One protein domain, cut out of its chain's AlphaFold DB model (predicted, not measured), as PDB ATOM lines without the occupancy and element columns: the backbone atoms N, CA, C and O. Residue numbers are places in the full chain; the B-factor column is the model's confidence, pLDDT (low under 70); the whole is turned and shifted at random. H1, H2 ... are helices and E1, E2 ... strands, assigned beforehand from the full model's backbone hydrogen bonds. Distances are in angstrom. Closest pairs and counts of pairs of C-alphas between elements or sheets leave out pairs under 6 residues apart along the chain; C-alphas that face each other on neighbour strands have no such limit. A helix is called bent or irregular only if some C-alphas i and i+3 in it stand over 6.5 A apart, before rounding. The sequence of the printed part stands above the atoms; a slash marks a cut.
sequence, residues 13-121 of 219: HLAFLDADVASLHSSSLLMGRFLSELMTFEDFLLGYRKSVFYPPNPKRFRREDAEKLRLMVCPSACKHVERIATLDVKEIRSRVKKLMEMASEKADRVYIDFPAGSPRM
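This is residues 13 to 121 of the 219 residues of an uncharacterized protein of Candidatus Korarchaeota archaeon (UniProt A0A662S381). A small, all-parallel sheet of three short strands lies in the middle of the domain, between H1, which crosses over E1 and E2, and the long helix H5, whose last turns reach the sheet. H3 and H4 lie toward opposite ends of the long axis, and the short H2 packs on H4 and on part of H5. The printed part has 109 residues with five named helices and three named strands, in the order E1 H1 H2 H3 E2 H4 H5 E3; the sheet's order is E2 E1 E3. The class is mixed, helices and strands; the whole is compact, with a radius of gyration of the C-alphas of 13.5 A, and its outline is elongated, spanning 41 by 26 by 25 A.

E1, residues 14 to 18, begins at C-alpha 14 (124.584, 116.193, 146.050) and is 13.0 A long. H1, residues 25 to 37, is 17.2 A long and irregular: C-alphas 30 and 33 are 9.8 A apart. H2 is residues 41 to 45, H3 residues 63 to 69, E2 residues 72 to 74 and H4 residues 81 to 85. H5, residues 89 to 104, is 22.2 A long and begins at C-alpha 89 (106.923, 116.603, 125.316). E3, residues 109 to 113, is 13.3 A long and ends at C-alpha 113 (111.393, 115.006, 144.023).

E1 is the inner strand, parallel to E2 and E3 at 18 degrees each. N 16 and O 72 are 2.8 A apart between E1 and E2, and N 17 and O 111 are 2.8 A apart between E1 and E3, both within hydrogen-bond range. E1, H1 H2 H3, E2 form a strand-helix-strand unit, two parallel neighbour strands with helices between. E2, H4 H5, E3 form a split one, with E1 between its strands and a right-handed crossover. H1 is on the sheet at a height of 9.2 A, across the strands at 82 degrees to E1 on the local plane; the C-alphas of Asp 18 and Ser 27 are the closest of E1 and H1, 6.4 A. H5 only grazes the sheet with residues 99 to 104; its closest C-alpha pair with E1 is Ala 15 and Ala 103, 6.2 A. H2 and H3 only graze the sheet too, with residues 41 to 44 and 66 to 69. H2 touches residues 92 to 96 of H5, closest at the C-alphas of Leu 45 and Arg 95, 6.1 A. H2 and H4 only just touch, with 3 pairs of C-alphas within 8 A, the closest those of Leu 45 and Ile 84, 7.3 A. H4 is not on the sheet. In H2, H3, H4 and H5 every O i to N i+4 pair is within hydrogen-bond range; in H1 4 of 9 are, beside 6 of 10 O i to N i+3 pairs.

The two C-alphas farthest apart, those of Glu 64 and Asp 88, are 41.4 A apart. The printed part has no cut. The link from H2 to H3, 17 residues, is long. The mean pLDDT of the printed part is 83.6; it is under 70 at residues 22, 34, 49 to 50, 60 to 64, 66 and 117.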
ATOM      1  N   HIS A  13     129.085 115.207 146.550       86.12
ATOM      2  CA  HIS A  13     128.392 116.400 146.064       86.12
ATOM      3  C   HIS A  13     126.990 115.972 145.655       86.12
ATOM      4  O   HIS A  13     126.829 115.086 144.813       86.12
ATOM      5  N   LEU A  14     125.976 116.554 146.287       90.12
ATOM      6  CA  LEU A  14     124.584 116.193 146.050       90.12
ATOM      7  C   LEU A  14     123.847 117.336 145.361       90.12
ATOM      8  O   LEU A  14     123.970 118.493 145.757       90.12
ATOM      9  N   ALA A  15     123.020 117.001 144.377       91.69
ATOM     10  CA  ALA A  15     122.011 117.898 143.846       91.69
ATOM     11  C   ALA A  15     120.627 117.378 144.236       91.69
ATOM     12  O   ALA A  15     120.349 116.188 144.116       91.69
ATOM     13  N   PHE A  16     119.757 118.269 144.688       92.00
ATOM     14  CA  PHE A  16     118.345 118.003 144.909       92.00
ATOM     15  C   PHE A  16     117.535 118.875 143.957       92.00
ATOM     16  O   PHE A  16     117.661 120.099 143.974       92.00
ATOM     17  N   LEU A  17     116.727 118.251 143.116       93.19
ATOM     18  CA  LEU A  17     115.788 118.905 142.225       93.19
ATOM     19  C   LEU A  17     114.384 118.712 142.782       93.19
ATOM     20  O   LEU A  17     113.875 117.595 142.792       93.19
ATOM     21  N   ASP A  18     113.751 119.802 143.188       91.44
ATOM     22  CA  ASP A  18     112.328 119.793 143.491       91.44
ATOM     23  C   ASP A  18     111.544 119.933 142.179       91.44
ATOM     24  O   ASP A  18     111.455 121.025 141.611       91.44
ATOM     25  N   ALA A  19     111.056 118.808 141.651       88.69
ATOM     26  CA  ALA A  19     110.273 118.768 140.420       88.69
ATOM     27  C   ALA A  19     108.771 118.572 140.675       88.69
ATOM     28  O   ALA A  19     107.991 118.543 139.711       88.69
ATOM     29  N   ASP A  20     108.344 118.493 141.940       84.19
ATOM     30  CA  ASP A  20     106.933 118.480 142.295       84.19
ATOM     31  C   ASP A  20     106.355 119.896 142.243       84.19
ATOM     32  O   ASP A  20     106.089 120.552 143.245       84.19
ATOM     33  N   VAL A  21     106.074 120.359 141.027       74.12
ATOM     34  CA  VAL A  21     105.474 121.681 140.778       74.12
ATOM     35  C   VAL A  21     104.051 121.835 141.340       74.12
ATOM     36  O   VAL A  21     103.436 122.888 141.168       74.12
ATOM     37  N   ALA A  22     103.486 120.794 141.962       67.06
ATOM     38  CA  ALA A  22     102.205 120.849 142.655       67.06
ATOM     39  C   ALA A  22     102.354 121.034 144.178       67.06
ATOM     40  O   ALA A  22     101.363 121.361 144.835       67.06
ATOM     41  N   SER A  23     103.562 120.901 144.739       73.38
ATOM     42  CA  SER A  23     103.830 120.989 146.176       73.38
ATOM     43  C   SER A  23     105.060 121.839 146.497       73.38
ATOM     44  O   SER A  23     106.150 121.616 146.000       73.38
ATOM     45  N   LEU A  24     104.915 122.792 147.420       72.38
ATOM     46  CA  LEU A  24     106.031 123.632 147.877       72.38
ATOM     47  C   LEU A  24     106.858 122.991 149.000       72.38
ATOM     48  O   LEU A  24     107.707 123.670 149.582       72.38
ATOM     49  N   HIS A  25     106.554 121.757 149.406       73.31
ATOM     50  CA  HIS A  25     106.980 121.243 150.708       73.31
ATOM     51  C   HIS A  25     108.508 121.141 150.827       73.31
ATOM     52  O   HIS A  25     109.091 121.710 151.754       73.31
ATOM     53  N   SER A  26     109.159 120.510 149.850       79.56
ATOM     54  CA  SER A  26     110.605 120.276 149.843       79.56
ATOM     55  C   SER A  26     111.395 121.580 149.685       79.56
ATOM     56  O   SER A  26     112.265 121.895 150.504       79.56
ATOM     57  N   SER A  27     111.029 122.419 148.713       81.94
ATOM     58  CA  SER A  27     111.648 123.739 148.525       81.94
ATOM     59  C   SER A  27     111.445 124.679 149.707       81.94
ATOM     60  O   SER A  27     112.371 125.394 150.090       81.94
ATOM     61  N   SER A  28     110.273 124.677 150.344       79.50
ATOM     62  CA  SER A  28     110.034 125.505 151.534       79.50
ATOM     63  C   SER A  28     110.888 125.061 152.716       79.50
ATOM     64  O   SER A  28     111.385 125.907 153.466       79.50
ATOM     65  N   LEU A  29     111.084 123.749 152.872       80.50
ATOM     66  CA  LEU A  29     111.903 123.172 153.932       80.50
ATOM     67  C   LEU A  29     113.384 123.535 153.757       80.50
ATOM     68  O   LEU A  29     114.031 123.923 154.730       80.50
ATOM     69  N   LEU A  30     113.899 123.489 152.525       82.19
ATOM     70  CA  LEU A  30     115.315 123.732 152.228       82.19
ATOM     71  C   LEU A  30     115.664 125.215 152.009       82.19
ATOM     72  O   LEU A  30     116.748 125.656 152.396       82.19
ATOM     73  N   MET A  31     114.759 126.006 151.423       83.19
ATOM     74  CA  MET A  31     115.033 127.390 150.992       83.19
ATOM     75  C   MET A  31     114.344 128.449 151.866       83.19
ATOM     76  O   MET A  31     114.852 129.568 152.027       83.19
ATOM     77  N   GLY A  32     113.207 128.123 152.489       78.69
ATOM     78  CA  GLY A  32     112.415 129.069 153.279       78.69
ATOM     79  C   GLY A  32     111.989 130.309 152.479       78.69
ATOM     80  O   GLY A  32     111.672 130.225 151.297       78.69
ATOM     81  N   ARG A  33     112.018 131.495 153.112       71.25
ATOM     82  CA  ARG A  33     111.638 132.777 152.473       71.25
ATOM     83  C   ARG A  33     112.533 133.185 151.296       71.25
ATOM     84  O   ARG A  33     112.145 134.053 150.533       71.25
ATOM     85  N   PHE A  34     113.706 132.571 151.148       67.50
ATOM     86  CA  PHE A  34     114.645 132.896 150.072       67.50
ATOM     87  C   PHE A  34     114.100 132.497 148.691       67.50
ATOM     88  O   PHE A  34     114.517 133.050 147.683       67.50
ATOM     89  N   LEU A  35     113.122 131.585 148.644       76.94
ATOM     90  CA  LEU A  35     112.530 131.061 147.416       76.94
ATOM     91  C   LEU A  35     111.964 132.141 146.474       76.94
ATOM     92  O   LEU A  35     112.087 132.000 145.262       76.94
ATOM     93  N   SER A  36     111.376 133.222 147.001       76.56
ATOM     94  CA  SER A  36     110.727 134.263 146.182       76.56
ATOM     95  C   SER A  36     111.693 135.083 145.324       76.56
ATOM     96  O   SER A  36     111.261 135.753 144.389       76.56
ATOM     97  N   GLU A  37     112.985 135.053 145.643       80.69
ATOM     98  CA  GLU A  37     114.033 135.809 144.947       80.69
ATOM     99  C   GLU A  37     114.812 134.943 143.943       80.69
ATOM    100  O   GLU A  37     115.642 135.449 143.184       80.69
ATOM    101  N   LEU A  38     114.551 133.634 143.930       86.31
ATOM    102  CA  LEU A  38     115.287 132.666 143.129       86.31
ATOM    103  C   LEU A  38     114.581 132.351 141.817       86.31
ATOM    104  O   LEU A  38     113.359 132.433 141.687       86.31
ATOM    105  N   MET A  39     115.385 131.934 140.842       89.38
ATOM    106  CA  MET A  39     114.861 131.239 139.677       89.38
ATOM    107  C   MET A  39     114.590 129.793 140.069       89.38
ATOM    108  O   MET A  39     115.413 129.162 140.731       89.38
ATOM    109  N   THR A  40     113.443 129.275 139.663       90.88
ATOM    110  CA  THR A  40     113.005 127.934 140.043       90.88
ATOM    111  C   THR A  40     113.053 126.973 138.867       90.88
ATOM    112  O   THR A  40     113.296 127.359 137.717       90.88
ATOM    113  N   PHE A  41     112.809 125.700 139.150       91.38
ATOM    114  CA  PHE A  41     112.650 124.655 138.154       91.38
ATOM    115  C   PHE A  41     111.655 125.055 137.055       91.38
ATOM    116  O   PHE A  41     111.933 124.885 135.868       91.38
ATOM    117  N   GLU A  42     110.538 125.682 137.422       90.44
ATOM    118  CA  GLU A  42     109.523 126.146 136.476       90.44
ATOM    119  C   GLU A  42     110.032 127.259 135.563       90.44
ATOM    120  O   GLU A  42     109.727 127.262 134.370       90.44
ATOM    121  N   ASP A  43     110.845 128.184 136.084       90.81
ATOM    122  CA  ASP A  43     111.448 129.227 135.251       90.81
ATOM    123  C   ASP A  43     112.398 128.612 134.218       90.81
ATOM    124  O   ASP A  43     112.378 128.956 133.031       90.81
ATOM    125  N   PHE A  44     113.213 127.656 134.655       91.88
ATOM    126  CA  PHE A  44     114.105 126.941 133.757       91.88
ATOM    127  C   PHE A  44     113.323 126.194 132.673       91.88
ATOM    128  O   PHE A  44     113.628 126.311 131.480       91.88
ATOM    129  N   LEU A  45     112.259 125.487 133.069       90.75
ATOM    130  CA  LEU A  45     111.369 124.788 132.150       90.75
ATOM    131  C   LEU A  45     110.664 125.717 131.167       90.75
ATOM    132  O   LEU A  45     110.227 125.227 130.136       90.75
ATOM    133  N   LEU A  46     110.555 127.019 131.431       90.69
ATOM    134  CA  LEU A  46     109.993 128.011 130.509       90.69
ATOM    135  C   LEU A  46     111.057 128.753 129.685       90.69
ATOM    136  O   LEU A  46     110.725 129.644 128.904       90.69
ATOM    137  N   GLY A  47     112.327 128.360 129.810       87.62
ATOM    138  CA  GLY A  47     113.428 128.864 128.993       87.62
ATOM    139  C   GLY A  47     114.144 130.093 129.551       87.62
ATOM    140  O   GLY A  47     114.958 130.685 128.834       87.62
ATOM    141  N   TYR A  48     113.903 130.481 130.807       83.44
ATOM    142  CA  TYR A  48     114.674 131.548 131.447       83.44
ATOM    143  C   TYR A  48     116.115 131.064 131.716       83.44
ATOM    144  O   TYR A  48     116.347 130.047 132.365       83.44
ATOM    145  N   ARG A  49     117.116 131.771 131.170       64.06
ATOM    146  CA  ARG A  49     118.528 131.333 131.140       64.06
ATOM    147  C   ARG A  49     119.355 131.881 132.307       64.06
ATOM    148  O   ARG A  49     120.235 132.716 132.105       64.06
ATOM    149  N   LYS A  50     119.085 131.422 133.525       69.38
ATOM    150  CA  LYS A  50     119.904 131.733 134.710       69.38
ATOM    151  C   LYS A  50     120.280 130.454 135.458       69.38
ATOM    152  O   LYS A  50     119.711 129.397 135.208       69.38
ATOM    153  N   SER A  51     121.263 130.558 136.353       81.00
ATOM    154  CA  SER A  51     121.560 129.491 137.317       81.00
ATOM    155  C   SER A  51     120.307 129.184 138.132       81.00
ATOM    156  O   SER A  51     119.669 130.125 138.595       81.00
ATOM    157  N   VAL A  52     119.991 127.900 138.306       89.56
ATOM    158  CA  VAL A  52     118.831 127.420 139.081       89.56
ATOM    159  C   VAL A  52     119.207 126.470 140.213       89.56
ATOM    160  O   VAL A  52     118.324 125.970 140.890       89.56
ATOM    161  N   PHE A  53     120.502 126.235 140.433       91.00
ATOM    162  CA  PHE A  53     121.011 125.462 141.565       91.00
ATOM    163  C   PHE A  53     121.661 126.397 142.582       91.00
ATOM    164  O   PHE A  53     122.534 127.195 142.222       91.00
ATOM    165  N   TYR A  54     121.275 126.260 143.847       89.94
ATOM    166  CA  TYR A  54     121.701 127.123 144.948       89.94
ATOM    167  C   TYR A  54     122.037 126.301 146.195       89.94
ATOM    168  O   TYR A  54     121.421 125.261 146.409       89.94
ATOM    169  N   PRO A  55     122.962 126.749 147.057       88.44
ATOM    170  CA  PRO A  55     123.110 126.135 148.372       88.44
ATOM    171  C   PRO A  55     121.812 126.296 149.194       88.44
ATOM    172  O   PRO A  55     121.103 127.295 149.018       88.44
ATOM    173  N   PRO A  56     121.492 125.353 150.099       86.44
ATOM    174  CA  PRO A  56     120.314 125.452 150.956       86.44
ATOM    175  C   PRO A  56     120.412 126.657 151.902       86.44
ATOM    176  O   PRO A  56     121.497 127.163 152.205       86.44
ATOM    177  N   ASN A  57     119.268 127.111 152.417       82.25
ATOM    178  CA  ASN A  57     119.231 128.236 153.342       82.25
ATOM    179  C   ASN A  57     119.892 127.851 154.681       82.25
ATOM    180  O   ASN A  57     119.361 126.986 155.386       82.25
ATOM    181  N   PRO A  58     120.974 128.532 155.107       73.31
ATOM    182  CA  PRO A  58     121.728 128.154 156.304       73.31
ATOM    183  C   PRO A  58     120.938 128.323 157.612       73.31
ATOM    184  O   PRO A  58     121.356 127.824 158.653       73.31
ATOM    185  N   LYS A  59     119.799 129.035 157.592       72.38
ATOM    186  CA  LYS A  59     118.887 129.153 158.745       72.38
ATOM    187  C   LYS A  59     117.928 127.967 158.885       72.38
ATOM    188  O   LYS A  59     117.272 127.845 159.915       72.38
ATOM    189  N   ARG A  60     117.779 127.152 157.840       69.00
ATOM    190  CA  ARG A  60     116.865 125.998 157.788       69.00
ATOM    191  C   ARG A  60     117.620 124.682 157.746       69.00
ATOM    192  O   ARG A  60     117.204 123.722 158.380       69.00
ATOM    193  N   PHE A  61     118.741 124.674 157.041       69.56
ATOM    194  CA  PHE A  61     119.650 123.552 156.963       69.56
ATOM    195  C   PHE A  61     120.936 123.926 157.689       69.56
ATOM    196  O   PHE A  61     121.527 124.966 157.391       69.56
ATOM    197  N   ARG A  62     121.358 123.116 158.668       68.56
ATOM    198  CA  ARG A  62     122.579 123.404 159.429       68.56
ATOM    199  C   ARG A  62     123.741 123.547 158.454       68.56
ATOM    200  O   ARG A  62     123.983 122.667 157.633       68.56
ATOM    201  N   ARG A  63     124.460 124.665 158.554       66.38
ATOM    202  CA  ARG A  63     125.559 125.007 157.644       66.38
ATOM    203  C   ARG A  63     126.609 123.895 157.554       66.38
ATOM    204  O   ARG A  63     127.047 123.577 156.459       66.38
ATOM    205  N   GLU A  64     126.932 123.262 158.677       68.12
ATOM    206  CA  GLU A  64     127.865 122.131 158.729       68.12
ATOM    207  C   GLU A  64     127.375 120.918 157.928       68.12
ATOM    208  O   GLU A  64     128.171 120.263 157.264       68.12
ATOM    209  N   ASP A  65     126.072 120.629 157.957       70.00
ATOM    210  CA  ASP A  65     125.479 119.534 157.186       70.00
ATOM    211  C   ASP A  65     125.469 119.889 155.686       70.00
ATOM    212  O   ASP A  65     125.763 119.037 154.847       70.00
ATOM    213  N   ALA A  66     125.195 121.155 155.331       67.25
ATOM    214  CA  ALA A  66     125.231 121.626 153.938       67.25
ATOM    215  C   ALA A  66     126.646 121.581 153.355       67.25
ATOM    216  O   ALA A  66     126.823 121.198 152.201       67.25
ATOM    217  N   GLU A  67     127.646 121.974 154.144       70.06
ATOM    218  CA  GLU A  67     129.055 121.987 153.745       70.06
ATOM    219  C   GLU A  67     129.623 120.565 153.642       70.06
ATOM    220  O   GLU A  67     130.362 120.284 152.698       70.06
ATOM    221  N   LYS A  68     129.225 119.645 154.537       73.81
ATOM    222  CA  LYS A  68     129.571 118.214 154.443       73.81
ATOM    223  C   LYS A  68     128.978 117.560 153.193       73.81
ATOM    224  O   LYS A  68     129.681 116.858 152.481       73.81
ATOM    225  N   LEU A  69     127.696 117.800 152.912       70.56
ATOM    226  CA  LEU A  69     126.994 117.202 151.767       70.56
ATOM    227  C   LEU A  69     127.206 117.954 150.446       70.56
ATOM    228  O   LEU A  69     126.686 117.524 149.416       70.56
ATOM    229  N   ARG A  70     127.871 119.119 150.492       83.56
ATOM    230  CA  ARG A  70     128.003 120.076 149.377       83.56
ATOM    231  C   ARG A  70     126.709 120.170 148.560       83.56
ATOM    232  O   ARG A  70     126.716 120.055 147.337       83.56
ATOM    233  N   LEU A  71     125.591 120.300 149.278       88.50
ATOM    234  CA  LEU A  71     124.252 120.157 148.719       88.50
ATOM    235  C   LEU A  71     123.892 121.379 147.872       88.50
ATOM    236  O   LEU A  71     123.961 122.515 148.342       88.50
ATOM    237  N   MET A  72     123.432 121.126 146.652       91.38
ATOM    238  CA  MET A  72     122.869 122.117 145.744       91.38
ATOM    239  C   MET A  72     121.392 121.811 145.500       91.38
ATOM    240  O   MET A  72     121.021 120.676 145.239       91.38
ATOM    241  N   VAL A  73     120.540 122.825 145.556       91.19
ATOM    242  CA  VAL A  73     119.084 122.710 145.452       91.19
ATOM    243  C   VAL A  73     118.607 123.467 144.221       91.19
ATOM    244  O   VAL A  73     118.912 124.653 144.073       91.19
ATOM    245  N   CYS A  74     117.850 122.800 143.353       93.06
ATOM    246  CA  CYS A  74     117.006 123.436 142.352       93.06
ATOM    247  C   CYS A  74     115.569 123.458 142.870       93.06
ATOM    248  O   CYS A  74     114.931 122.406 142.908       93.06
ATOM    249  N   PRO A  75     115.080 124.614 143.344       91.25
ATOM    250  CA  PRO A  75     113.789 124.669 144.002       91.25
ATOM    251  C   PRO A  75     112.630 124.769 143.005       91.25
ATOM    252  O   PRO A  75     112.805 125.276 141.898       91.25
ATOM    253  N   SER A  76     111.433 124.392 143.444       88.50
ATOM    254  CA  SER A  76     110.139 124.661 142.816       88.50
ATOM    255  C   SER A  76     109.394 125.750 143.597       88.50
ATOM    256  O   SER A  76     109.529 125.873 144.817       88.50
ATOM    257  N   ALA A  77     108.614 126.567 142.886       80.94
ATOM    258  CA  ALA A  77     107.726 127.575 143.475       80.94
ATOM    259  C   ALA A  77     106.239 127.349 143.140       80.94
ATOM    260  O   ALA A  77     105.428 128.262 143.313       80.94
ATOM    261  N   CYS A  78     105.872 126.163 142.649       80.06
ATOM    262  CA  CYS A  78     104.528 125.808 142.181       80.06
ATOM    263  C   CYS A  78     103.895 126.847 141.245       80.06
ATOM    264  O   CYS A  78     102.681 127.072 141.248       80.06
ATOM    265  N   LYS A  79     104.719 127.531 140.450       78.06
ATOM    266  CA  LYS A  79     104.270 128.597 139.551       78.06
ATOM    267  C   LYS A  79     104.174 128.100 138.121       78.06
ATOM    268  O   LYS A  79     104.854 127.173 137.709       78.06
ATOM    269  N   HIS A  80     103.321 128.747 137.335       83.75
ATOM    270  CA  HIS A  80     103.174 128.465 135.903       83.75
ATOM    271  C   HIS A  80     102.780 127.017 135.547       83.75
ATOM    272  O   HIS A  80     102.967 126.611 134.400       83.75
ATOM    273  N   VAL A  81     102.172 126.263 136.470       83.62
ATOM    274  CA  VAL A  81     101.781 124.855 136.263       83.62
ATOM    275  C   VAL A  81     100.922 124.667 135.004       83.62
ATOM    276  O   VAL A  81     101.137 123.728 134.248       83.62
ATOM    277  N   GLU A  82      99.968 125.569 134.732       86.00
ATOM    278  CA  GLU A  82      99.153 125.537 133.497       86.00
ATOM    279  C   GLU A  82     100.011 125.650 132.233       86.00
ATOM    280  O   GLU A  82      99.820 124.921 131.267       86.00
ATOM    281  N   ARG A  83     100.991 126.556 132.249       87.19
ATOM    282  CA  ARG A  83     101.857 126.813 131.099       87.19
ATOM    283  C   ARG A  83     102.853 125.679 130.877       87.19
ATOM    284  O   ARG A  83     103.197 125.400 129.739       87.19
ATOM    285  N   ILE A  84     103.309 125.024 131.945       87.44
ATOM    286  CA  ILE A  84     104.160 123.830 131.848       87.44
ATOM    287  C   ILE A  84     103.362 122.654 131.282       87.44
ATOM    288  O   ILE A  84     103.863 121.938 130.417       87.44
ATOM    289  N   ALA A  85     102.109 122.479 131.713       85.81
ATOM    290  CA  ALA A  85     101.246 121.401 131.234       85.81
ATOM    291  C   ALA A  85     100.944 121.490 129.722       85.81
ATOM    292  O   ALA A  85     100.671 120.468 129.088       85.81
ATOM    293  N   THR A  86     101.020 122.686 129.127       88.06
ATOM    294  CA  THR A  86     100.821 122.894 127.683       88.06
ATOM    295  C   THR A  86     102.090 122.752 126.843       88.06
ATOM    296  O   THR A  86     101.982 122.754 125.616       88.06
ATOM    297  N   LEU A  87     103.271 122.595 127.453       88.50
ATOM    298  CA  LEU A  87     104.517 122.399 126.709       88.50
ATOM    299  C   LEU A  87     104.507 121.077 125.929       88.50
ATOM    300  O   LEU A  87     103.934 120.065 126.356       88.50
ATOM    301  N   ASP A  88     105.189 121.087 124.782       88.69
ATOM    302  CA  ASP A  88     105.413 119.876 124.000       88.69
ATOM    303  C   ASP A  88     106.369 118.922 124.728       88.69
ATOM    304  O   ASP A  88     107.347 119.335 125.356       88.69
ATOM    305  N   VAL A  89     106.122 117.616 124.614       86.06
ATOM    306  CA  VAL A  89     106.923 116.603 125.316       86.06
ATOM    307  C   VAL A  89     108.390 116.612 124.875       86.06
ATOM    308  O   VAL A  89     109.269 116.384 125.707       86.06
ATOM    309  N   LYS A  90     108.697 116.912 123.603       88.94
ATOM    310  CA  LYS A  90     110.088 116.990 123.126       88.94
ATOM    311  C   LYS A  90     110.796 118.207 123.710       88.94
ATOM    312  O   LYS A  90     111.974 118.119 124.054       88.94
ATOM    313  N   GLU A  91     110.080 119.320 123.846       91.50
ATOM    314  CA  GLU A  91     110.597 120.537 124.472       91.50
ATOM    315  C   GLU A  91     110.890 120.310 125.959       91.50
ATOM    316  O   GLU A  91     111.987 120.637 126.416       91.50
ATOM    317  N   ILE A  92     109.964 119.675 126.691       90.81
ATOM    318  CA  ILE A  92     110.173 119.304 128.097       90.81
ATOM    319  C   ILE A  92     111.399 118.398 128.223       90.81
ATOM    320  O   ILE A  92     112.295 118.716 128.998       90.81
ATOM    321  N   ARG A  93     111.488 117.316 127.437       90.50
ATOM    322  CA  ARG A  93     112.631 116.385 127.485       90.50
ATOM    323  C   ARG A  93     113.960 117.083 127.217       90.50
ATOM    324  O   ARG A  93     114.910 116.887 127.962       90.50
ATOM    325  N   SER A  94     114.020 117.935 126.193       92.12
ATOM    326  CA  SER A  94     115.227 118.709 125.874       92.12
ATOM    327  C   SER A  94     115.663 119.604 127.041       92.12
ATOM    328  O   SER A  94     116.847 119.667 127.379       92.12
ATOM    329  N   ARG A  95     114.705 120.260 127.709       92.69
ATOM    330  CA  ARG A  95     114.988 121.082 128.890       92.69
ATOM    331  C   ARG A  95     115.424 120.231 130.078       92.69
ATOM    332  O   ARG A  95     116.459 120.528 130.661       92.69
ATOM    333  N   VAL A  96     114.695 119.170 130.409       92.44
ATOM    334  CA  VAL A  96     115.039 118.272 131.521       92.44
ATOM    335  C   VAL A  96     116.440 117.689 131.334       92.44
ATOM    336  O   VAL A  96     117.249 117.790 132.249       92.44
ATOM    337  N   LYS A  97     116.778 117.208 130.133       92.38
ATOM    338  CA  LYS A  97     118.126 116.720 129.823       92.38
ATOM    339  C   LYS A  97     119.201 117.768 130.118       92.38
ATOM    340  O   LYS A  97     120.162 117.494 130.828       92.38
ATOM    341  N   LYS A  98     119.007 119.004 129.648       92.44
ATOM    342  CA  LYS A  98     119.940 120.104 129.926       92.44
ATOM    343  C   LYS A  98     120.053 120.417 131.423       92.44
ATOM    344  O   LYS A  98     121.129 120.763 131.902       92.44
ATOM    345  N   LEU A  99     118.951 120.326 132.166       92.50
ATOM    346  CA  LEU A  99     118.963 120.513 133.616       92.50
ATOM    347  C   LEU A  99     119.775 119.416 134.314       92.50
ATOM    348  O   LEU A  99     120.513 119.718 135.249       92.50
ATOM    349  N   MET A 100     119.656 118.170 133.854       91.62
ATOM    350  CA  MET A 100     120.416 117.032 134.377       91.62
ATOM    351  C   MET A 100     121.903 117.139 134.053       91.62
ATOM    352  O   MET A 100     122.722 116.920 134.940       91.62
ATOM    353  N   GLU A 101     122.264 117.598 132.852       91.50
ATOM    354  CA  GLU A 101     123.650 117.942 132.507       91.50
ATOM    355  C   GLU A 101     124.209 118.983 133.497       91.50
ATOM    356  O   GLU A 101     125.229 118.745 134.142       91.50
ATOM    357  N   MET A 102     123.477 120.078 133.737       91.00
ATOM    358  CA  MET A 102     123.873 121.105 134.715       91.00
ATOM    359  C   MET A 102     123.973 120.580 136.155       91.00
ATOM    360  O   MET A 102     124.794 121.072 136.931       91.00
ATOM    361  N   ALA A 103     123.120 119.628 136.539       91.00
ATOM    362  CA  ALA A 103     123.164 118.996 137.853       91.00
ATOM    363  C   ALA A 103     124.405 118.100 137.988       91.00
ATOM    364  O   ALA A 103     125.104 118.175 138.996       91.00
ATOM    365  N   SER A 104     124.715 117.321 136.949       88.56
ATOM    366  CA  SER A 104     125.861 116.403 136.907       88.56
ATOM    367  C   SER A 104     127.217 117.118 136.917       88.56
ATOM    368  O   SER A 104     128.188 116.596 137.451       88.56
ATOM    369  N   GLU A 105     127.286 118.357 136.417       88.44
ATOM    370  CA  GLU A 105     128.479 119.209 136.546       88.44
ATOM    371  C   GLU A 105     128.743 119.654 137.996       88.44
ATOM    372  O   GLU A 105     129.844 120.104 138.321       88.44
ATOM    373  N   LYS A 106     127.724 119.595 138.860       83.69
ATOM    374  CA  LYS A 106     127.764 120.111 140.237       83.69
ATOM    375  C   LYS A 106     127.742 119.023 141.298       83.69
ATOM    376  O   LYS A 106     128.055 119.326 142.446       83.69
ATOM    377  N   ALA A 107     127.307 117.818 140.948       90.50
ATOM    378  CA  ALA A 107     127.005 116.769 141.902       90.50
ATOM    379  C   ALA A 107     127.298 115.378 141.342       90.50
ATOM    380  O   ALA A 107     126.993 115.080 140.191       90.50
ATOM    381  N   ASP A 108     127.801 114.502 142.209       90.06
ATOM    382  CA  ASP A 108     128.002 113.083 141.915       90.06
ATOM    383  C   ASP A 108     126.672 112.314 141.907       90.06
ATOM    384  O   ASP A 108     126.577 111.217 141.355       90.06
ATOM    385  N   ARG A 109     125.650 112.847 142.592       91.31
ATOM    386  CA  ARG A 109     124.310 112.256 142.681       91.31
ATOM    387  C   ARG A 109     123.234 113.326 142.638       91.31
ATOM    388  O   ARG A 109     123.310 114.317 143.366       91.31
ATOM    389  N   VAL A 110     122.198 113.064 141.850       93.12
ATOM    390  CA  VAL A 110     121.021 113.922 141.719       93.12
ATOM    391  C   VAL A 110     119.811 113.193 142.297       93.12
ATOM    392  O   VAL A 110     119.492 112.082 141.884       93.12
ATOM    393  N   TYR A 111     119.147 113.817 143.262       92.69
ATOM    394  CA  TYR A 111     117.860 113.391 143.794       92.69
ATOM    395  C   TYR A 111     116.772 114.260 143.179       92.69
ATOM    396  O   TYR A 111     116.899 115.482 143.176       92.69
ATOM    397  N   ILE A 112     115.714 113.639 142.667       92.94
ATOM    398  CA  ILE A 112     114.589 114.341 142.049       92.94
ATOM    399  C   ILE A 112     113.342 114.049 142.879       92.94
ATOM    400  O   ILE A 112     112.955 112.888 143.013       92.94
ATOM    401  N   ASP A 113     112.720 115.093 143.420       90.75
ATOM    402  CA  ASP A 113     111.393 115.006 144.023       90.75
ATOM    403  C   ASP A 113     110.354 114.989 142.905       90.75
ATOM    404  O   ASP A 113     110.186 115.966 142.173       90.75
ATOM    405  N   PHE A 114     109.751 113.827 142.683       85.62
ATOM    406  CA  PHE A 114     108.912 113.586 141.518       85.62
ATOM    407  C   PHE A 114     107.518 114.188 141.697       85.62
ATOM    408  O   PHE A 114     106.905 113.983 142.746       85.62
ATOM    409  N   PRO A 115     106.939 114.821 140.660       80.19
ATOM    410  CA  PRO A 115     105.550 115.244 140.729       80.19
ATOM    411  C   PRO A 115     104.639 114.025 140.895       80.19
ATOM    412  O   PRO A 115     104.822 112.997 140.231       80.19
ATOM    413  N   ALA A 116     103.606 114.161 141.728       70.06
ATOM    414  CA  ALA A 116     102.571 113.140 141.834       70.06
ATOM    415  C   ALA A 116     101.983 112.843 140.443       70.06
ATOM    416  O   ALA A 116     101.727 113.761 139.654       70.06
ATOM    417  N   GLY A 117     101.764 111.556 140.143       66.19
ATOM    418  CA  GLY A 117     101.295 111.045 138.849       66.19
ATOM    419  C   GLY A 117      99.863 111.460 138.498       66.19
ATOM    420  O   GLY A 117      98.974 110.622 138.380       66.19
ATOM    421  N   SER A 118      99.623 112.760 138.336       73.25
ATOM    422  CA  SER A 118      98.369 113.319 137.849       73.25
ATOM    423  C   SER A 118      98.362 113.336 136.315       73.25
ATOM    424  O   SER A 118      99.406 113.580 135.698       73.25
ATOM    425  N   PRO A 119      97.194 113.168 135.663       76.06
ATOM    426  CA  PRO A 119      97.090 113.264 134.203       76.06
ATOM    427  C   PRO A 119      97.655 114.573 133.641       76.06
ATOM    428  O   PRO A 119      98.196 114.610 132.540       76.06
ATOM    429  N   ARG A 120      97.568 115.651 134.424       80.19
ATOM    430  CA  ARG A 120      98.050 116.980 134.057       80.19
ATOM    431  C   ARG A 120      99.576 117.083 134.013       80.19
ATOM    432  O   ARG A 120     100.102 117.801 133.169       80.19
ATOM    433  N   MET A 121     100.280 116.358 134.883       84.62
ATOM    434  CA  MET A 121     101.745 116.402 134.985       84.62
ATOM    435  C   MET A 121     102.439 115.186 134.366       84.62
ATOM    436  O   MET A 121     103.666 115.102 134.391       84.62
TER     437      MET A 121